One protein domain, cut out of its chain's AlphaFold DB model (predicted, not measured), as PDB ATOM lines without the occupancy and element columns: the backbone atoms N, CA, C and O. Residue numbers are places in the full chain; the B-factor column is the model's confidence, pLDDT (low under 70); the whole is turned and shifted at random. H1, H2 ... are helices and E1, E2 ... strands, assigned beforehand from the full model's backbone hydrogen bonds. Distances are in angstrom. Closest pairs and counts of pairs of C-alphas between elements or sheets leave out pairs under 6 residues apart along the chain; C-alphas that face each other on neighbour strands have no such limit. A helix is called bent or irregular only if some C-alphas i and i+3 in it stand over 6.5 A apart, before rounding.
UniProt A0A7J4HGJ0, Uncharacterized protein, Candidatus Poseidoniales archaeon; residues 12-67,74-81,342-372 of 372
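This is residues 12 to 67, 74 to 81 and 342 to 372 of the 372 residues of an uncharacterized protein of Candidatus Poseidoniales archaeon (UniProt A0A7J4HGJ0). A two-stranded antiparallel ribbon, E1 and E2, runs through the middle, with H1 and H5 side by side at one end of the long strand E2 and H4 folded back by its other end, next to H2. The short helix H3 packs on E1, and the 14 residues before it, 39 to 52, form a long stretch with no named element. The printed part has 95 residues in three pieces, in the order H1, H2, H3, E1, H4, E2, H5, and is mostly helix. It is compact, with a radius of gyration of the C-alphas of 13.6 A and spans of 39 by 31 by 27 A.

E2, residues 352 to 358, is 20.0 A long, and E1 is residues 78 to 81. H1, residues 12 to 23, begins at C-alpha 12 (1.263, -15.123, 45.394) and is 17.3 A long. H5, residues 359 to 370, is 16.5 A long and ends at C-alpha 370 (10.574, -15.592, 43.229). H2 is residues 29 to 38, 14.3 A long; H3 is residues 53 to 56; H4 is residues 342 to 348. H1 and H3 are irregular: C-alphas 19 and 22 are 7.7 A apart, C-alphas 53 and 56 7.1 A.

E1 and E2 are antiparallel at 156 degrees, with N 79 and O 357 2.8 A apart, within hydrogen-bond range. H1 and H5 touch, their closest C-alphas those of Asp 19 and Ala 365 at 6.2 A, opposite ways at a steep tilt of 37 degrees, only just past shallow. H2 and H4 only just touch, with 3 pairs of C-alphas within 8 A, closest Ser 36 and Gln 344 at 6.6 A. The closest C-alphas of H3 and E1, Gly 53 and Tyr 79, are 4.3 A apart. Every O i to N i+4 pair is within hydrogen-bond range in H2, H4 and H5, and 6 of 8 in H1; H3 is too short for one.

The C-alphas of Thr 37 and Arg 372, the farthest apart, are 39.7 A apart. Residues 68 to 73 and 82 to 341 are not printed, with gaps of 10.3 A and 13.9 A between C-alphas. The link from H2 to H3 is long. Residues 55 to 67 and 74 to 76 have pLDDT under 70.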
ATOM      1  N   TRP A  12       0.510 -16.328  45.733       88.88
ATOM      2  CA  TRP A  12       1.263 -15.123  45.394       88.88
ATOM      3  C   TRP A  12       0.375 -13.905  45.173       88.88
ATOM      4  O   TRP A  12       0.858 -12.791  45.319       88.88
ATOM      5  N   ASP A  13      -0.913 -14.092  44.874       87.50
ATOM      6  CA  ASP A  13      -1.866 -12.982  44.823       87.50
ATOM      7  C   ASP A  13      -1.993 -12.301  46.201       87.50
ATOM      8  O   ASP A  13      -1.994 -11.076  46.290       87.50
ATOM      9  N   TYR A  14      -2.060 -13.095  47.279       91.12
ATOM     10  CA  TYR A  14      -2.110 -12.584  48.650       91.12
ATOM     11  C   TYR A  14      -0.775 -11.947  49.037       91.12
ATOM     12  O   TYR A  14      -0.748 -10.801  49.478       91.12
ATOM     13  N   GLU A  15       0.326 -12.678  48.845       93.00
ATOM     14  CA  GLU A  15       1.660 -12.231  49.254       93.00
ATOM     15  C   GLU A  15       2.080 -10.950  48.519       93.00
ATOM     16  O   GLU A  15       2.530 -10.004  49.160       93.00
ATOM     17  N   LEU A  16       1.851 -10.875  47.199       94.12
ATOM     18  CA  LEU A  16       2.139  -9.672  46.418       94.12
ATOM     19  C   LEU A  16       1.368  -8.477  46.966       94.12
ATOM     20  O   LEU A  16       1.951  -7.411  47.145       94.12
ATOM     21  N   TRP A  17       0.068  -8.640  47.224       95.06
ATOM     22  CA  TRP A  17      -0.729  -7.543  47.752       95.06
ATOM     23  C   TRP A  17      -0.241  -7.097  49.133       95.06
ATOM     24  O   TRP A  17      -0.108  -5.897  49.354       95.06
ATOM     25  N   GLN A  18       0.087  -8.019  50.046       95.25
ATOM     26  CA  GLN A  18       0.626  -7.640  51.360       95.25
ATOM     27  C   GLN A  18       1.950  -6.869  51.256       95.25
ATOM     28  O   GLN A  18       2.148  -5.915  52.005       95.25
ATOM     29  N   ASP A  19       2.811  -7.220  50.298       94.69
ATOM     30  CA  ASP A  19       4.098  -6.547  50.096       94.69
ATOM     31  C   ASP A  19       3.947  -5.124  49.508       94.69
ATOM     32  O   ASP A  19       4.818  -4.273  49.718       94.69
ATOM     33  N   VAL A  20       2.853  -4.834  48.783       94.88
ATOM     34  CA  VAL A  20       2.668  -3.545  48.080       94.88
ATOM     35  C   VAL A  20       1.525  -2.668  48.596       94.88
ATOM     36  O   VAL A  20       1.484  -1.483  48.267       94.88
ATOM     37  N   ARG A  21       0.610  -3.189  49.423       95.12
ATOM     38  CA  ARG A  21      -0.604  -2.477  49.880       95.12
ATOM     39  C   ARG A  21      -0.334  -1.134  50.556       95.12
ATOM     40  O   ARG A  21      -1.139  -0.224  50.418       95.12
ATOM     41  N   SER A  22       0.778  -0.992  51.280       94.56
ATOM     42  CA  SER A  22       1.140   0.259  51.968       94.56
ATOM     43  C   SER A  22       1.585   1.365  51.008       94.56
ATOM     44  O   SER A  22       1.617   2.529  51.387       94.56
ATOM     45  N   LYS A  23       1.909   0.993  49.767       93.44
ATOM     46  CA  LYS A  23       2.331   1.875  48.671       93.44
ATOM     47  C   LYS A  23       1.222   2.051  47.634       93.44
ATOM     48  O   LYS A  23       1.389   2.785  46.661       93.44
ATOM     49  N   ALA A  24       0.109   1.341  47.813       93.06
ATOM     50  CA  ALA A  24      -1.049   1.433  46.954       93.06
ATOM     51  C   ALA A  24      -1.813   2.712  47.258       93.06
ATOM     52  O   ALA A  24      -2.041   3.082  48.408       93.06
ATOM     53  N   LEU A  25      -2.238   3.368  46.195       92.06
ATOM     54  CA  LEU A  25      -3.005   4.591  46.279       92.06
ATOM     55  C   LEU A  25      -4.214   4.451  45.366       92.06
ATOM     56  O   LEU A  25      -4.138   3.814  44.316       92.06
ATOM     57  N   GLU A  26      -5.340   5.004  45.786       92.38
ATOM     58  CA  GLU A  26      -6.579   4.906  45.023       92.38
ATOM     59  C   GLU A  26      -6.444   5.601  43.660       92.38
ATOM     60  O   GLU A  26      -5.730   6.604  43.523       92.38
ATOM     61  N   ILE A  27      -7.097   5.042  42.639       90.44
ATOM     62  CA  ILE A  27      -7.119   5.641  41.310       90.44
ATOM     63  C   ILE A  27      -7.777   7.022  41.363       90.44
ATOM     64  O   ILE A  27      -8.847   7.209  41.941       90.44
ATOM     65  N   SER A  28      -7.154   8.012  40.729       86.56
ATOM     66  CA  SER A  28      -7.773   9.330  40.611       86.56
ATOM     67  C   SER A  28      -8.898   9.334  39.571       86.56
ATOM     68  O   SER A  28      -8.908   8.560  38.611       86.56
ATOM     69  N   LYS A  29      -9.840  10.277  39.706       86.44
ATOM     70  CA  LYS A  29     -10.904  10.471  38.710       86.44
ATOM     71  C   LYS A  29     -10.337  10.708  37.303       86.44
ATOM     72  O   LYS A  29     -10.835  10.124  36.347       86.44
ATOM     73  N   SER A  30      -9.286  11.522  37.182       83.75
ATOM     74  CA  SER A  30      -8.633  11.813  35.900       83.75
ATOM     75  C   SER A  30      -8.013  10.569  35.268       83.75
ATOM     76  O   SER A  30      -8.179  10.361  34.069       83.75
ATOM     77  N   GLU A  31      -7.345   9.717  36.053       84.69
ATOM     78  CA  GLU A  31      -6.803   8.447  35.556       84.69
ATOM     79  C   GLU A  31      -7.909   7.497  35.099       84.69
ATOM     80  O   GLU A  31      -7.831   6.946  34.001       84.69
ATOM     81  N   LYS A  32      -8.961   7.337  35.909       89.38
ATOM     82  CA  LYS A  32     -10.110   6.488  35.580       89.38
ATOM     83  C   LYS A  32     -10.765   6.919  34.264       89.38
ATOM     84  O   LYS A  32     -10.922   6.092  33.366       89.38
ATOM     85  N   ASP A  33     -11.100   8.206  34.140       86.25
ATOM     86  CA  ASP A  33     -11.765   8.775  32.960       86.25
ATOM     87  C   ASP A  33     -10.869   8.667  31.711       86.25
ATOM     88  O   ASP A  33     -11.337   8.383  30.603       86.25
ATOM     89  N   TYR A  34      -9.555   8.846  31.882       84.50
ATOM     90  CA  TYR A  34      -8.583   8.681  30.808       84.50
ATOM     91  C   TYR A  34      -8.543   7.234  30.295       84.50
ATOM     92  O   TYR A  34      -8.629   7.002  29.084       84.50
ATOM     93  N   ILE A  35      -8.423   6.262  31.205       86.31
ATOM     94  CA  ILE A  35      -8.326   4.840  30.863       86.31
ATOM     95  C   ILE A  35      -9.611   4.371  30.184       86.31
ATOM     96  O   ILE A  35      -9.548   3.766  29.116       86.31
ATOM     97  N   SER A  36     -10.779   4.661  30.754       85.06
ATOM     98  CA  SER A  36     -12.050   4.169  30.212       85.06
ATOM     99  C   SER A  36     -12.390   4.751  28.835       85.06
ATOM    100  O   SER A  36     -13.087   4.120  28.033       85.06
ATOM    101  N   THR A  37     -11.865   5.937  28.520       82.31
ATOM    102  CA  THR A  37     -12.063   6.573  27.216       82.31
ATOM    103  C   THR A  37     -11.138   5.996  26.146       82.31
ATOM    104  O   THR A  37     -11.562   5.829  25.001       82.31
ATOM    105  N   ARG A  38      -9.877   5.708  26.497       81.19
ATOM    106  CA  ARG A  38      -8.824   5.359  25.527       81.19
ATOM    107  C   ARG A  38      -8.520   3.875  25.429       81.19
ATOM    108  O   ARG A  38      -7.923   3.448  24.443       81.19
ATOM    109  N   GLU A  39      -8.886   3.092  26.433       82.25
ATOM    110  CA  GLU A  39      -8.728   1.652  26.357       82.25
ATOM    111  C   GLU A  39      -9.690   1.080  25.311       82.25
ATOM    112  O   GLU A  39     -10.903   1.273  25.367       82.25
ATOM    113  N   ALA A  40      -9.112   0.411  24.316       73.00
ATOM    114  CA  ALA A  40      -9.820  -0.135  23.171       73.00
ATOM    115  C   ALA A  40      -9.464  -1.613  22.975       73.00
ATOM    116  O   ALA A  40      -8.401  -2.074  23.397       73.00
ATOM    117  N   GLY A  41     -10.356  -2.333  22.293       78.81
ATOM    118  CA  GLY A  41     -10.235  -3.771  22.060       78.81
ATOM    119  C   GLY A  41     -10.725  -4.617  23.235       78.81
ATOM    120  O   GLY A  41     -11.280  -4.112  24.213       78.81
ATOM    121  N   GLY A  42     -10.550  -5.933  23.112       80.06
ATOM    122  CA  GLY A  42     -10.863  -6.861  24.194       80.06
ATOM    123  C   GLY A  42      -9.842  -6.794  25.333       80.06
ATOM    124  O   GLY A  42      -8.683  -6.431  25.132       80.06
ATOM    125  N   SER A  43     -10.237  -7.231  26.531       78.06
ATOM    126  CA  SER A  43      -9.380  -7.271  27.736       78.06
ATOM    127  C   SER A  43      -7.956  -7.815  27.506       78.06
ATOM    128  O   SER A  43      -6.998  -7.254  28.031       78.06
ATOM    129  N   ARG A  44      -7.784  -8.865  26.686       76.00
ATOM    130  CA  ARG A  44      -6.462  -9.439  26.343       76.00
ATOM    131  C   ARG A  44      -5.637  -8.601  25.370       76.00
ATOM    132  O   ARG A  44      -4.412  -8.713  25.354       76.00
ATOM    133  N   GLU A  45      -6.297  -7.828  24.525       78.75
ATOM    134  CA  GLU A  45      -5.682  -7.035  23.459       78.75
ATOM    135  C   GLU A  45      -5.263  -5.657  23.969       78.75
ATOM    136  O   GLU A  45      -4.314  -5.070  23.447       78.75
ATOM    137  N   SER A  46      -5.896  -5.207  25.055       80.44
ATOM    138  CA  SER A  46      -5.669  -3.926  25.707       80.44
ATOM    139  C   SER A  46      -4.200  -3.546  25.824       80.44
ATOM    140  O   SER A  46      -3.371  -4.297  26.352       80.44
ATOM    141  N   VAL A  47      -3.875  -2.343  25.360       77.31
ATOM    142  CA  VAL A  47      -2.532  -1.763  25.477       77.31
ATOM    143  C   VAL A  47      -2.195  -1.338  26.909       77.31
ATOM    144  O   VAL A  47      -1.017  -1.230  27.229       77.31
ATOM    145  N   PHE A  48      -3.201  -1.182  27.775       79.62
ATOM    146  CA  PHE A  48      -3.044  -0.778  29.174       79.62
ATOM    147  C   PHE A  48      -2.697  -1.962  30.086       79.62
ATOM    148  O   PHE A  48      -1.847  -1.853  30.969       79.62
ATOM    149  N   TRP A  49      -3.311  -3.127  29.858       85.81
ATOM    150  CA  TRP A  49      -3.228  -4.283  30.764       85.81
ATOM    151  C   TRP A  49      -2.057  -5.206  30.428       85.81
ATOM    152  O   TRP A  49      -2.220  -6.390  30.118       85.81
ATOM    153  N   LYS A  50      -0.843  -4.652  30.449       80.00
ATOM    154  CA  LYS A  50       0.388  -5.385  30.121       80.00
ATOM    155  C   LYS A  50       1.147  -5.817  31.368       80.00
ATOM    156  O   LYS A  50       1.011  -5.247  32.445       80.00
ATOM    157  N   LYS A  51       2.022  -6.812  31.186       75.62
ATOM    158  CA  LYS A  51       2.885  -7.338  32.251       75.62
ATOM    159  C   LYS A  51       3.763  -6.276  32.910       75.62
ATOM    160  O   LYS A  51       4.131  -6.517  34.033       75.62
ATOM    161  N   GLY A  52       4.107  -5.178  32.231       72.50
ATOM    162  CA  GLY A  52       4.887  -4.068  32.802       72.50
ATOM    163  C   GLY A  52       4.028  -2.914  33.329       72.50
ATOM    164  O   GLY A  52       4.519  -1.794  33.422       72.50
ATOM    165  N   GLY A  53       2.732  -3.142  33.556       72.88
ATOM    166  CA  GLY A  53       1.772  -2.090  33.880       72.88
ATOM    167  C   GLY A  53       1.552  -1.112  32.722       72.88
ATOM    168  O   GLY A  53       1.818  -1.428  31.554       72.88
ATOM    169  N   ARG A  54       1.114   0.104  33.059       76.25
ATOM    170  CA  ARG A  54       0.933   1.217  32.111       76.25
ATOM    171  C   ARG A  54       2.260   1.779  31.564       76.25
ATOM    172  O   ARG A  54       2.239   2.681  30.738       76.25
ATOM    173  N   ALA A  55       3.416   1.226  31.949       63.19
ATOM    174  CA  ALA A  55       4.742   1.727  31.568       63.19
ATOM    175  C   ALA A  55       5.097   1.613  30.074       63.19
ATOM    176  O   ALA A  55       6.087   2.186  29.634       63.19
ATOM    177  N   LYS A  56       4.345   0.828  29.291       55.72
ATOM    178  CA  LYS A  56       4.716   0.456  27.911       55.72
ATOM    179  C   LYS A  56       3.795   1.011  26.821       55.72
ATOM    180  O   LYS A  56       3.907   0.586  25.674       55.72
ATOM    181  N   THR A  57       2.878   1.921  27.140       58.09
ATOM    182  CA  THR A  57       2.010   2.541  26.127       58.09
ATOM    183  C   THR A  57       2.725   3.716  25.457       58.09
ATOM    184  O   THR A  57       3.073   4.686  26.126       58.09
ATOM    185  N   THR A  58       2.935   3.632  24.141       51.38
ATOM    186  CA  THR A  58       3.636   4.636  23.319       51.38
ATOM    187  C   THR A  58       2.891   5.970  23.203       51.38
ATOM    188  O   THR A  58       3.536   7.013  23.176       51.38
ATOM    189  N   ASP A  59       1.555   5.970  23.224       49.00
ATOM    190  CA  ASP A  59       0.748   7.190  23.094       49.00
ATOM    191  C   ASP A  59       0.213   7.666  24.450       49.00
ATOM    192  O   ASP A  59      -0.829   7.219  24.935       49.00
ATOM    193  N   GLY A  60       0.924   8.617  25.062       48.12
ATOM    194  CA  GLY A  60       0.459   9.343  26.249       48.12
ATOM    195  C   GLY A  60       1.304   9.180  27.509       48.12
ATOM    196  O   GLY A  60       0.768   9.394  28.598       48.12
ATOM    197  N   MET A  61       2.600   8.858  27.380       49.31
ATOM    198  CA  MET A  61       3.536   8.783  28.514       49.31
ATOM    199  C   MET A  61       3.427   9.979  29.464       49.31
ATOM    200  O   MET A  61       3.495   9.753  30.652       49.31
ATOM    201  N   GLY A  62       3.163  11.203  28.981       48.28
ATOM    202  CA  GLY A  62       3.063  12.415  29.809       48.28
ATOM    203  C   GLY A  62       1.748  12.640  30.583       48.28
ATOM    204  O   GLY A  62       1.695  13.521  31.428       48.28
ATOM    205  N   ARG A  63       0.657  11.908  30.293       48.84
ATOM    206  CA  ARG A  63      -0.679  12.158  30.904       48.84
ATOM    207  C   ARG A  63      -1.260  10.977  31.679       48.84
ATOM    208  O   ARG A  63      -2.270  11.129  32.352       48.84
ATOM    209  N   MET A  64      -0.652   9.798  31.555       53.28
ATOM    210  CA  MET A  64      -1.031   8.586  32.299       53.28
ATOM    211  C   MET A  64      -0.320   8.467  33.655       53.28
ATOM    212  O   MET A  64      -0.444   7.448  34.335       53.28
ATOM    213  N   ILE A  65       0.449   9.499  33.982       54.88
ATOM    214  CA  ILE A  65       1.292   9.683  35.150       54.88
ATOM    215  C   ILE A  65       0.420  10.178  36.292       54.88
ATOM    216  O   ILE A  65      -0.441  11.036  36.094       54.88
ATOM    217  N   ARG A  66       0.671   9.686  37.500       55.38
ATOM    218  CA  ARG A  66       0.121  10.279  38.715       55.38
ATOM    219  C   ARG A  66       0.579  11.745  38.798       55.38
ATOM    220  O   ARG A  66       1.760  11.945  39.029       55.38
ATOM    221  N   ASN A  67      -0.319  12.714  38.555       45.03
ATOM    222  CA  ASN A  67      -0.067  14.170  38.542       45.03
ATOM    223  C   ASN A  67       1.226  14.570  39.278       45.03
ATOM    224  O   ASN A  67       1.220  14.659  40.507       45.03
ATOM    225  N   GLU A  74       9.677  13.253  35.753       51.28
ATOM    226  CA  GLU A  74       9.311  12.103  34.934       51.28
ATOM    227  C   GLU A  74       8.195  11.317  35.607       51.28
ATOM    228  O   GLU A  74       8.184  11.048  36.809       51.28
ATOM    229  N   GLY A  75       7.246  10.903  34.793       53.53
ATOM    230  CA  GLY A  75       6.095  10.231  35.310       53.53
ATOM    231  C   GLY A  75       6.333   8.930  36.022       53.53
ATOM    232  O   GLY A  75       6.946   8.017  35.479       53.53
ATOM    233  N   THR A  76       5.714   8.780  37.185       63.72
ATOM    234  CA  THR A  76       5.719   7.510  37.891       63.72
ATOM    235  C   THR A  76       4.855   6.475  37.165       63.72
ATOM    236  O   THR A  76       3.627   6.584  37.109       63.72
ATOM    237  N   PHE A  77       5.493   5.447  36.606       77.38
ATOM    238  CA  PHE A  77       4.809   4.312  35.987       77.38
ATOM    239  C   PHE A  77       4.136   3.423  37.029       77.38
ATOM    240  O   PHE A  77       4.715   3.162  38.084       77.38
ATOM    241  N   VAL A  78       2.955   2.880  36.712       84.75
ATOM    242  CA  VAL A  78       2.157   2.105  37.674       84.75
ATOM    243  C   VAL A  78       1.569   0.808  37.110       84.75
ATOM    244  O   VAL A  78       1.333   0.667  35.907       84.75
ATOM    245  N   TYR A  79       1.289  -0.125  38.017       89.00
ATOM    246  CA  TYR A  79       0.332  -1.211  37.846       89.00
ATOM    247  C   TYR A  79      -1.008  -0.832  38.456       89.00
ATOM    248  O   TYR A  79      -1.074  -0.289  39.560       89.00
ATOM    249  N   ASP A  80      -2.069  -1.219  37.764       91.81
ATOM    250  CA  ASP A  80      -3.424  -1.168  38.281       91.81
ATOM    251  C   ASP A  80      -3.753  -2.462  39.033       91.81
ATOM    252  O   ASP A  80      -3.474  -3.567  38.555       91.81
ATOM    253  N   PHE A  81      -4.372  -2.316  40.200       95.25
ATOM    254  CA  PHE A  81      -4.892  -3.395  41.030       95.25
ATOM    255  C   PHE A  81      -6.377  -3.170  41.283       95.25
ATOM    256  O   PHE A  81      -6.814  -2.035  41.447       95.25
ATOM    257  N   VAL A 342     -15.514  -1.478  31.858       92.25
ATOM    258  CA  VAL A 342     -16.088  -2.413  32.840       92.25
ATOM    259  C   VAL A 342     -15.677  -2.029  34.264       92.25
ATOM    260  O   VAL A 342     -16.530  -1.960  35.147       92.25
ATOM    261  N   LEU A 343     -14.390  -1.744  34.480       94.06
ATOM    262  CA  LEU A 343     -13.860  -1.318  35.775       94.06
ATOM    263  C   LEU A 343     -14.436   0.026  36.212       94.06
ATOM    264  O   LEU A 343     -14.804   0.156  37.374       94.06
ATOM    265  N   GLN A 344     -14.594   0.986  35.294       93.88
ATOM    266  CA  GLN A 344     -15.270   2.248  35.595       93.88
ATOM    267  C   GLN A 344     -16.690   2.014  36.126       93.88
ATOM    268  O   GLN A 344     -17.032   2.547  37.175       93.88
ATOM    269  N   ILE A 345     -17.501   1.200  35.439       93.00
ATOM    270  CA  ILE A 345     -18.885   0.926  35.859       93.00
ATOM    271  C   ILE A 345     -18.920   0.268  37.246       93.00
ATOM    272  O   ILE A 345     -19.720   0.656  38.094       93.00
ATOM    273  N   LEU A 346     -18.053  -0.719  37.490       94.44
ATOM    274  CA  LEU A 346     -17.966  -1.404  38.782       94.44
ATOM    275  C   LEU A 346     -17.507  -0.470  39.911       94.44
ATOM    276  O   LEU A 346     -18.047  -0.545  41.015       94.44
ATOM    277  N   TYR A 347     -16.526   0.391  39.636       94.25
ATOM    278  CA  TYR A 347     -15.992   1.359  40.592       94.25
ATOM    279  C   TYR A 347     -17.041   2.430  40.931       94.25
ATOM    280  O   TYR A 347     -17.314   2.683  42.099       94.25
ATOM    281  N   ASP A 348     -17.726   2.983  39.925       91.62
ATOM    282  CA  ASP A 348     -18.791   3.980  40.117       91.62
ATOM    283  C   ASP A 348     -20.027   3.396  40.836       91.62
ATOM    284  O   ASP A 348     -20.802   4.126  41.462       91.62
ATOM    285  N   ALA A 349     -20.213   2.075  40.766       90.25
ATOM    286  CA  ALA A 349     -21.228   1.338  41.516       90.25
ATOM    287  C   ALA A 349     -20.784   0.931  42.935       90.25
ATOM    288  O   ALA A 349     -21.581   0.314  43.643       90.25
ATOM    289  N   ASP A 350     -19.551   1.263  43.343       92.56
ATOM    290  CA  ASP A 350     -18.945   0.897  44.632       92.56
ATOM    291  C   ASP A 350     -18.897  -0.623  44.888       92.56
ATOM    292  O   ASP A 350     -18.999  -1.115  46.011       92.56
ATOM    293  N   LEU A 351     -18.756  -1.404  43.814       95.19
ATOM    294  CA  LEU A 351     -18.595  -2.857  43.896       95.19
ATOM    295  C   LEU A 351     -17.128  -3.272  44.007       95.19
ATOM    296  O   LEU A 351     -16.829  -4.343  44.540       95.19
ATOM    297  N   ILE A 352     -16.222  -2.435  43.504       96.50
ATOM    298  CA  ILE A 352     -14.781  -2.668  43.537       96.50
ATOM    299  C   ILE A 352     -14.047  -1.441  44.054       96.50
ATOM    300  O   ILE A 352     -14.529  -0.318  43.936       96.50
ATOM    301  N   GLU A 353     -12.834  -1.671  44.525       96.00
ATOM    302  CA  GLU A 353     -11.816  -0.638  44.668       96.00
ATOM    303  C   GLU A 353     -10.778  -0.798  43.562       96.00
ATOM    304  O   GLU A 353     -10.514  -1.910  43.090       96.00
ATOM    305  N   TRP A 354     -10.182   0.318  43.153       95.88
ATOM    306  CA  TRP A 354      -9.175   0.354  42.106       95.88
ATOM    307  C   TRP A 354      -7.981   1.176  42.584       95.88
ATOM    308  O   TRP A 354      -8.097   2.352  42.919       95.88
ATOM    309  N   TYR A 355      -6.828   0.520  42.625       94.62
ATOM    310  CA  TYR A 355      -5.570   1.053  43.113       94.62
ATOM    311  C   TYR A 355      -4.519   1.149  42.023       94.62
ATOM    312  O   TYR A 355      -4.517   0.380  41.061       94.62
ATOM    313  N   THR A 356      -3.564   2.039  42.247       91.75
ATOM    314  CA  THR A 356      -2.348   2.184  41.462       91.75
ATOM    315  C   THR A 356      -1.132   2.028  42.370       91.75
ATOM    316  O   THR A 356      -1.077   2.586  43.469       91.75
ATOM    317  N   VAL A 357      -0.156   1.242  41.917       90.25
ATOM    318  CA  VAL A 357       1.111   0.984  42.619       90.25
ATOM    319  C   VAL A 357       2.255   1.191  41.642       90.25
ATOM    320  O   VAL A 357       2.172   0.724  40.508       90.25
ATOM    321  N   GLU A 358       3.329   1.854  42.059       87.75
ATOM    322  CA  GLU A 358       4.480   2.090  41.187       87.75
ATOM    323  C   GLU A 358       5.119   0.790  40.677       87.75
ATOM    324  O   GLU A 358       5.260  -0.192  41.410       87.75
ATOM    325  N   VAL A 359       5.566   0.796  39.419       86.69
ATOM    326  CA  VAL A 359       6.167  -0.377  38.761       86.69
ATOM    327  C   VAL A 359       7.373  -0.902  39.527       86.69
ATOM    328  O   VAL A 359       7.460  -2.109  39.741       86.69
ATOM    329  N   LYS A 360       8.256  -0.014  40.001       86.81
ATOM    330  CA  LYS A 360       9.459  -0.393  40.759       86.81
ATOM    331  C   LYS A 360       9.121  -1.198  42.019       86.81
ATOM    332  O   LYS A 360       9.805  -2.165  42.341       86.81
ATOM    333  N   GLU A 361       8.028  -0.840  42.689       90.88
ATOM    334  CA  GLU A 361       7.592  -1.471  43.932       90.88
ATOM    335  C   GLU A 361       7.007  -2.859  43.668       90.88
ATOM    336  O   GLU A 361       7.332  -3.822  44.362       90.88
ATOM    337  N   VAL A 362       6.196  -2.979  42.615       90.06
ATOM    338  CA  VAL A 362       5.604  -4.254  42.194       90.06
ATOM    339  C   VAL A 362       6.671  -5.213  41.675       90.06
ATOM    340  O   VAL A 362       6.681  -6.384  42.048       90.06
ATOM    341  N   GLU A 363       7.592  -4.743  40.834       89.50
ATOM    342  CA  GLU A 363       8.665  -5.581  40.294       89.50
ATOM    343  C   GLU A 363       9.653  -6.015  41.380       89.50
ATOM    344  O   GLU A 363      10.058  -7.181  41.397       89.50
ATOM    345  N   GLY A 364       9.965  -5.128  42.333       91.44
ATOM    346  CA  GLY A 364      10.732  -5.464  43.530       91.44
ATOM    347  C   GLY A 364      10.057  -6.559  44.361       91.44
ATOM    348  O   GLY A 364      10.689  -7.570  44.675       91.44
ATOM    349  N   ALA A 365       8.757  -6.420  44.642       92.62
ATOM    350  CA  ALA A 365       7.987  -7.432  45.368       92.62
ATOM    351  C   ALA A 365       7.958  -8.783  44.629       92.62
ATOM    352  O   ALA A 365       8.242  -9.823  45.217       92.62
ATOM    353  N   ILE A 366       7.715  -8.790  43.315       90.62
ATOM    354  CA  ILE A 366       7.718 -10.022  42.506       90.62
ATOM    355  C   ILE A 366       9.094 -10.692  42.498       90.62
ATOM    356  O   ILE A 366       9.175 -11.922  42.515       90.62
ATOM    357  N   SER A 367      10.173  -9.911  42.429       90.25
ATOM    358  CA  SER A 367      11.537 -10.438  42.510       90.25
ATOM    359  C   SER A 367      11.759 -11.152  43.844       90.25
ATOM    360  O   SER A 367      12.190 -12.304  43.863       90.25
ATOM    361  N   ASN A 368      11.345 -10.526  44.950       90.38
ATOM    362  CA  ASN A 368      11.429 -11.122  46.282       90.38
ATOM    363  C   ASN A 368      10.614 -12.417  46.387       90.38
ATOM    364  O   ASN A 368      11.137 -13.414  46.875       90.38
ATOM    365  N   LEU A 369       9.381 -12.446  45.868       90.12
ATOM    366  CA  LEU A 369       8.537 -13.650  45.866       90.12
ATOM    367  C   LEU A 369       9.155 -14.819  45.093       90.12
ATOM    368  O   LEU A 369       8.959 -15.970  45.464       90.12
ATOM    369  N   LYS A 370       9.893 -14.547  44.012       86.50
ATOM    370  CA  LYS A 370      10.574 -15.592  43.229       86.50
ATOM    371  C   LYS A 370      11.797 -16.176  43.926       86.50
ATOM    372  O   LYS A 370      12.183 -17.287  43.579       86.50
ATOM    373  N   ASN A 371      12.394 -15.417  44.841       84.94
ATOM    374  CA  ASN A 371      13.583 -15.811  45.591       84.94
ATOM    375  C   ASN A 371      13.242 -16.483  46.937       84.94
ATOM    376  O   ASN A 371      14.159 -16.894  47.644       84.94
ATOM    377  N   ARG A 372      11.951 -16.578  47.283       81.69
ATOM    378  CA  ARG A 372      11.410 -17.433  48.351       81.69
ATOM    379  C   ARG A 372      11.089 -18.812  47.782       81.69
ATOM    380  O   ARG A 372      11.361 -19.799  48.496       81.69
TER     381      ARG A 372